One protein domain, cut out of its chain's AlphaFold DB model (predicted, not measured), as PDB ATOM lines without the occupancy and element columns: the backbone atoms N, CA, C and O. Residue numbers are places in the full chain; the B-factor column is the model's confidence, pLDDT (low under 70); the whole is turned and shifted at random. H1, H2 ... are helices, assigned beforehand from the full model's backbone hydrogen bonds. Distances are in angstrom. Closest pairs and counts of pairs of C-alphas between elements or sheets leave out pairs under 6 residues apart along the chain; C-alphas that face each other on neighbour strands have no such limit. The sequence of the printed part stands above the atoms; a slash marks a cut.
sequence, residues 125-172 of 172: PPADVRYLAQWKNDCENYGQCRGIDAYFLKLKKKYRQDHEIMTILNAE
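This is residues 125 to 172 of the 172 residues of an uncharacterized protein of Pseudoduganella danionis (UniProt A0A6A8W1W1). Three helices fold back and forth in a small elongated bundle: H1, the longest, runs out, H2 folds back beside it, and H3 turns again to run as H1 does. Their centres make a triangle, and two tight turns join them as two helical hairpins that share H2. The printed part has 48 residues with three named helices, H1, H2 and H3 in that order, and no named strand; its class is all helix. It is compact, with a radius of gyration of the C-alphas of 10.6 A, and spans 32 by 17 by 16 A.

Find C-alpha 127 at (-5.171, 39.714, -30.325); from there H1, residues 127 to 142, runs 21.7 A to C-alpha 142 at (6.651, 43.933, -12.643). Next look at residues 148 to 158, where H2 runs 15.1 A. Then come to H3, residues 163 to 170, which ends after 10.4 A at C-alpha 170, at (-12.587, 32.717, -16.607).

Look first at Leu 132 and Phe 152: their C-alphas, 7.1 A apart, are the closest of H1 and H2, which touch and run opposite ways at a shallow tilt of 19 degrees. H2 and H3 only just touch, with 3 pairs of C-alphas within 8 A, the closest those of Lys 156 and Met 166 at 6.9 A; they run opposite ways at a shallow tilt of 16 degrees. H1 and H3 are close but not clearly touching, with the C-alphas of Val 129 and Leu 169 closest at 7.9 A; they run the same way at a shallow tilt of 13 degrees. In H1, H2 and H3 every O i to N i+4 pair is within hydrogen-bond range.

The two C-alphas farthest apart are those of Tyr 142 and Gln 161, at 32.6 A. The printed part has no cut, and both links, H1 to H2 and H2 to H3, are tight. The mean pLDDT of the printed part is 92.9; look for the one value under 70 at residue 172, the chain's last residue.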
ATOM      1  N   PRO A 125      -6.133  32.519 -29.336       92.62
ATOM      2  CA  PRO A 125      -7.080  33.540 -28.917       92.62
ATOM      3  C   PRO A 125      -6.892  34.836 -29.724       92.62
ATOM      4  O   PRO A 125      -5.779  35.114 -30.194       92.62
ATOM      5  N   PRO A 126      -7.945  35.659 -29.850       94.69
ATOM      6  CA  PRO A 126      -7.860  36.970 -30.470       94.69
ATOM      7  C   PRO A 126      -6.771  37.860 -29.854       94.69
ATOM      8  O   PRO A 126      -6.420  37.725 -28.683       94.69
ATOM      9  N   ALA A 127      -6.257  38.793 -30.650       95.31
ATOM     10  CA  ALA A 127      -5.171  39.714 -30.325       95.31
ATOM     11  C   ALA A 127      -5.336  40.423 -28.969       95.31
ATOM     12  O   ALA A 127      -4.410  40.458 -28.164       95.31
ATOM     13  N   ASP A 128      -6.532  40.924 -28.672       95.56
ATOM     14  CA  ASP A 128      -6.842  41.596 -27.410       95.56
ATOM     15  C   ASP A 128      -6.898  40.642 -26.204       95.56
ATOM     16  O   ASP A 128      -6.486  41.011 -25.104       95.56
ATOM     17  N   VAL A 129      -7.337  39.396 -26.403       95.81
ATOM     18  CA  VAL A 129      -7.282  38.340 -25.375       95.81
ATOM     19  C   VAL A 129      -5.836  37.925 -25.102       95.81
ATOM     20  O   VAL A 129      -5.443  37.807 -23.942       95.81
ATOM     21  N   ARG A 130      -5.012  37.768 -26.148       95.12
ATOM     22  CA  ARG A 130      -3.569  37.510 -25.992       95.12
ATOM     23  C   ARG A 130      -2.871  38.653 -25.262       95.12
ATOM     24  O   ARG A 130      -2.052  38.399 -24.383       95.12
ATOM     25  N   TYR A 131      -3.232  39.897 -25.576       96.25
ATOM     26  CA  TYR A 131      -2.691  41.058 -24.881       96.25
ATOM     27  C   TYR A 131      -3.064  41.083 -23.391       96.25
ATOM     28  O   TYR A 131      -2.215  41.397 -22.562       96.25
ATOM     29  N   LEU A 132      -4.299  40.716 -23.022       95.88
ATOM     30  CA  LEU A 132      -4.673  40.595 -21.608       95.88
ATOM     31  C   LEU A 132      -3.768  39.597 -20.870       95.88
ATOM     32  O   LEU A 132      -3.314  39.916 -19.774       95.88
ATOM     33  N   ALA A 133      -3.496  38.430 -21.461       94.62
ATOM     34  CA  ALA A 133      -2.617  37.427 -20.855       94.62
ATOM     35  C   ALA A 133      -1.196  37.976 -20.641       94.62
ATOM     36  O   ALA A 133      -0.643  37.860 -19.548       94.62
ATOM     37  N   GLN A 134      -0.636  38.666 -21.642       95.12
ATOM     38  CA  GLN A 134       0.646  39.361 -21.486       95.12
ATOM     39  C   GLN A 134       0.589  40.400 -20.354       95.12
ATOM     40  O   GLN A 134       1.481  40.457 -19.514       95.12
ATOM     41  N   TRP A 135      -0.475  41.203 -20.283       95.06
ATOM     42  CA  TRP A 135      -0.605  42.238 -19.256       95.06
ATOM     43  C   TRP A 135      -0.739  41.652 -17.841       95.06
ATOM     44  O   TRP A 135      -0.218  42.228 -16.886       95.06
ATOM     45  N   LYS A 136      -1.392  40.496 -17.685       93.94
ATOM     46  CA  LYS A 136      -1.428  39.773 -16.405       93.94
ATOM     47  C   LYS A 136      -0.029  39.330 -15.987       93.94
ATOM     48  O   LYS A 136       0.390  39.664 -14.881       93.94
ATOM     49  N   ASN A 137       0.728  38.723 -16.901       93.94
ATOM     50  CA  ASN A 137       2.124  38.359 -16.649       93.94
ATOM     51  C   ASN A 137       2.969  39.586 -16.255       93.94
ATOM     52  O   ASN A 137       3.746  39.521 -15.304       93.94
ATOM     53  N   ASP A 138       2.799  40.728 -16.926       93.00
ATOM     54  CA  ASP A 138       3.506  41.969 -16.575       93.00
ATOM     55  C   ASP A 138       3.103  42.514 -15.194       93.00
ATOM     56  O   ASP A 138       3.923  43.085 -14.469       93.00
ATOM     57  N   CYS A 139       1.829  42.378 -14.824       93.25
ATOM     58  CA  CYS A 139       1.324  42.763 -13.510       93.25
ATOM     59  C   CYS A 139       1.964  41.913 -12.405       93.25
ATOM     60  O   CYS A 139       2.450  42.474 -11.423       93.25
ATOM     61  N   GLU A 140       2.034  40.597 -12.591       93.25
ATOM     62  CA  GLU A 140       2.630  39.669 -11.626       93.25
ATOM     63  C   GLU A 140       4.143  39.865 -11.485       93.25
ATOM     64  O   GLU A 140       4.661  39.917 -10.370       93.25
ATOM     65  N   ASN A 141       4.852  40.026 -12.605       93.19
ATOM     66  CA  ASN A 141       6.315  40.089 -12.609       93.19
ATOM     67  C   ASN A 141       6.871  41.491 -12.311       93.19
ATOM     68  O   ASN A 141       7.957  41.614 -11.745       93.19
ATOM     69  N   TYR A 142       6.147  42.553 -12.686       92.69
ATOM     70  CA  TYR A 142       6.651  43.933 -12.643       92.69
ATOM     71  C   TYR A 142       5.709  44.926 -11.944       92.69
ATOM     72  O   TYR A 142       5.991  46.126 -11.925       92.69
ATOM     73  N   GLY A 143       4.577  44.475 -11.392       89.81
ATOM     74  CA  GLY A 143       3.607  45.333 -10.699       89.81
ATOM     75  C   GLY A 143       2.819  46.278 -11.617       89.81
ATOM     76  O   GLY A 143       2.184  47.224 -11.145       89.81
ATOM     77  N   GLN A 144       2.835  46.063 -12.937       86.94
ATOM     78  CA  GLN A 144       2.215  46.954 -13.931       86.94
ATOM     79  C   GLN A 144       0.700  46.736 -14.113       86.94
ATOM     80  O   GLN A 144       0.187  46.645 -15.227       86.94
ATOM     81  N   CYS A 145      -0.055  46.694 -13.019       91.56
ATOM     82  CA  CYS A 145      -1.458  46.254 -13.013       91.56
ATOM     83  C   CYS A 145      -2.486  47.341 -13.383       91.56
ATOM     84  O   CYS A 145      -3.686  47.081 -13.477       91.56
ATOM     85  N   ARG A 146      -2.061  48.600 -13.548       92.06
ATOM     86  CA  ARG A 146      -2.985  49.739 -13.652       92.06
ATOM     87  C   ARG A 146      -3.909  49.626 -14.871       92.06
ATOM     88  O   ARG A 146      -3.467  49.837 -15.990       92.06
ATOM     89  N   GLY A 147      -5.209  49.447 -14.638       90.44
ATOM     90  CA  GLY A 147      -6.241  49.449 -15.686       90.44
ATOM     91  C   GLY A 147      -6.597  48.069 -16.241       90.44
ATOM     92  O   GLY A 147      -7.517  47.976 -17.056       90.44
ATOM     93  N   ILE A 148      -5.939  47.009 -15.761       92.31
ATOM     94  CA  ILE A 148      -6.171  45.640 -16.225       92.31
ATOM     95  C   ILE A 148      -7.609  45.171 -15.960       92.31
ATOM     96  O   ILE A 148      -8.236  44.613 -16.854       92.31
ATOM     97  N   ASP A 149      -8.188  45.502 -14.801       93.06
ATOM     98  CA  ASP A 149      -9.563  45.118 -14.447       93.06
ATOM     99  C   ASP A 149     -10.597  45.728 -15.398       93.06
ATOM    100  O   ASP A 149     -11.530  45.067 -15.859       93.06
ATOM    101  N   ALA A 150     -10.416  47.007 -15.739       93.94
ATOM    102  CA  ALA A 150     -11.294  47.700 -16.675       93.94
ATOM    103  C   ALA A 150     -11.190  47.090 -18.082       93.94
ATOM    104  O   ALA A 150     -12.205  46.911 -18.762       93.94
ATOM    105  N   TYR A 151      -9.972  46.739 -18.503       93.50
ATOM    106  CA  TYR A 151      -9.732  46.055 -19.771       93.50
ATOM    107  C   TYR A 151     -10.372  44.659 -19.788       93.50
ATOM    108  O   TYR A 151     -11.093  44.315 -20.725       93.50
ATOM    109  N   PHE A 152     -10.211  43.895 -18.710       94.62
ATOM    110  CA  PHE A 152     -10.808  42.577 -18.536       94.62
ATOM    111  C   PHE A 152     -12.339  42.606 -18.620       94.62
ATOM    112  O   PHE A 152     -12.942  41.842 -19.378       94.62
ATOM    113  N   LEU A 153     -12.988  43.537 -17.915       95.25
ATOM    114  CA  LEU A 153     -14.443  43.713 -17.976       95.25
ATOM    115  C   LEU A 153     -14.917  44.075 -19.392       95.25
ATOM    116  O   LEU A 153     -15.961  43.591 -19.844       95.25
ATOM    117  N   LYS A 154     -14.143  44.890 -20.123       94.81
ATOM    118  CA  LYS A 154     -14.422  45.218 -21.528       94.81
ATOM    119  C   LYS A 154     -14.367  43.967 -22.410       94.81
ATOM    120  O   LYS A 154     -15.267  43.789 -23.234       94.81
ATOM    121  N   LEU A 155     -13.379  43.092 -22.216       95.44
ATOM    122  CA  LEU A 155     -13.277  41.829 -22.956       95.44
ATOM    123  C   LEU A 155     -14.414  40.867 -22.622       95.44
ATOM    124  O   LEU A 155     -15.065  40.378 -23.543       95.44
ATOM    125  N   LYS A 156     -14.751  40.683 -21.339       96.06
ATOM    126  CA  LYS A 156     -15.913  39.873 -20.934       96.06
ATOM    127  C   LYS A 156     -17.203  40.356 -21.588       96.06
ATOM    128  O   LYS A 156     -18.016  39.556 -22.043       96.06
ATOM    129  N   LYS A 157     -17.390  41.674 -21.699       96.81
ATOM    130  CA  LYS A 157     -18.537  42.250 -22.410       96.81
ATOM    131  C   LYS A 157     -18.480  41.986 -23.918       96.81
ATOM    132  O   LYS A 157     -19.518  41.654 -24.494       96.81
ATOM    133  N   LYS A 158     -17.310  42.149 -24.549       94.88
ATOM    134  CA  LYS A 158     -17.094  41.934 -25.994       94.88
ATOM    135  C   LYS A 158     -17.361  40.479 -26.389       94.88
ATOM    136  O   LYS A 158     -18.086  40.243 -27.348       94.88
ATOM    137  N   TYR A 159     -16.841  39.533 -25.612       96.00
ATOM    138  CA  TYR A 159     -16.865  38.098 -25.903       96.00
ATOM    139  C   TYR A 159     -17.967  37.330 -25.170       96.00
ATOM    140  O   TYR A 159     -17.974  36.111 -25.190       96.00
ATOM    141  N   ARG A 160     -18.960  38.006 -24.580       96.44
ATOM    142  CA  ARG A 160     -20.022  37.377 -23.765       96.44
ATOM    143  C   ARG A 160     -20.791  36.219 -24.430       96.44
ATOM    144  O   ARG A 160     -21.495  35.502 -23.734       96.44
ATOM    145  N   GLN A 161     -20.758  36.117 -25.761       96.56
ATOM    146  CA  GLN A 161     -21.428  35.067 -26.545       96.56
ATOM    147  C   GLN A 161     -20.451  34.020 -27.104       96.56
ATOM    148  O   GLN A 161     -20.884  33.039 -27.699       96.56
ATOM    149  N   ASP A 162     -19.149  34.231 -26.943       95.56
ATOM    150  CA  ASP A 162     -18.101  33.331 -27.401       95.56
ATOM    151  C   ASP A 162     -17.696  32.421 -26.236       95.56
ATOM    152  O   ASP A 162     -16.993  32.839 -25.316       95.56
ATOM    153  N   HIS A 163     -18.215  31.191 -26.234       94.75
ATOM    154  CA  HIS A 163     -18.011  30.264 -25.122       94.75
ATOM    155  C   HIS A 163     -16.533  29.898 -24.939       94.75
ATOM    156  O   HIS A 163     -16.070  29.811 -23.806       94.75
ATOM    157  N   GLU A 164     -15.793  29.712 -26.033       93.50
ATOM    158  CA  GLU A 164     -14.376  29.343 -25.990       93.50
ATOM    159  C   GLU A 164     -13.551  30.465 -25.353       93.50
ATOM    160  O   GLU A 164     -12.826  30.240 -24.382       93.50
ATOM    161  N   ILE A 165     -13.747  31.704 -25.811       94.62
ATOM    162  CA  ILE A 165     -13.046  32.858 -25.240       94.62
ATOM    163  C   ILE A 165     -13.485  33.131 -23.804       94.62
ATOM    164  O   ILE A 165     -12.652  33.463 -22.963       94.62
ATOM    165  N   MET A 166     -14.763  32.952 -23.470       95.06
ATOM    166  CA  MET A 166     -15.221  33.108 -22.090       95.06
ATOM    167  C   MET A 166     -14.646  32.045 -21.153       95.06
ATOM    168  O   MET A 166     -14.415  32.359 -19.988       95.06
ATOM    169  N   THR A 167     -14.381  30.822 -21.622       93.94
ATOM    170  CA  THR A 167     -13.640  29.829 -20.833       93.94
ATOM    171  C   THR A 167     -12.233  30.334 -20.530       93.94
ATOM    172  O   THR A 167     -11.844  30.330 -19.367       93.94
ATOM    173  N   ILE A 168     -11.515  30.860 -21.527       92.38
ATOM    174  CA  ILE A 168     -10.166  31.423 -21.341       92.38
ATOM    175  C   ILE A 168     -10.195  32.592 -20.349       92.38
ATOM    176  O   ILE A 168      -9.443  32.602 -19.383       92.38
ATOM    177  N   LEU A 169     -11.120  33.540 -20.525       93.00
ATOM    178  CA  LEU A 169     -11.254  34.710 -19.650       93.00
ATOM    179  C   LEU A 169     -11.690  34.370 -18.212       93.00
ATOM    180  O   LEU A 169     -11.656  35.247 -17.353       93.00
ATOM    181  N   ASN A 170     -12.163  33.153 -17.941       89.69
ATOM    182  CA  ASN A 170     -12.587  32.717 -16.607       89.69
ATOM    183  C   ASN A 170     -11.648  31.676 -15.979       89.69
ATOM    184  O   ASN A 170     -11.841  31.347 -14.813       89.69
ATOM    185  N   ALA A 171     -10.694  31.134 -16.739       80.31
ATOM    186  CA  ALA A 171      -9.762  30.107 -16.273       80.31
ATOM    187  C   ALA A 171      -8.614  30.669 -15.412       80.31
ATOM    188  O   ALA A 171      -7.774  29.900 -14.954       80.31
ATOM    189  N   GLU A 172      -8.594  31.986 -15.197       55.88
ATOM    190  CA  GLU A 172      -7.575  32.740 -14.459       55.88
ATOM    191  C   GLU A 172      -8.179  33.435 -13.236       55.88
ATOM    192  O   GLU A 172      -9.068  34.304 -13.435       55.88
TER     193      GLU A 172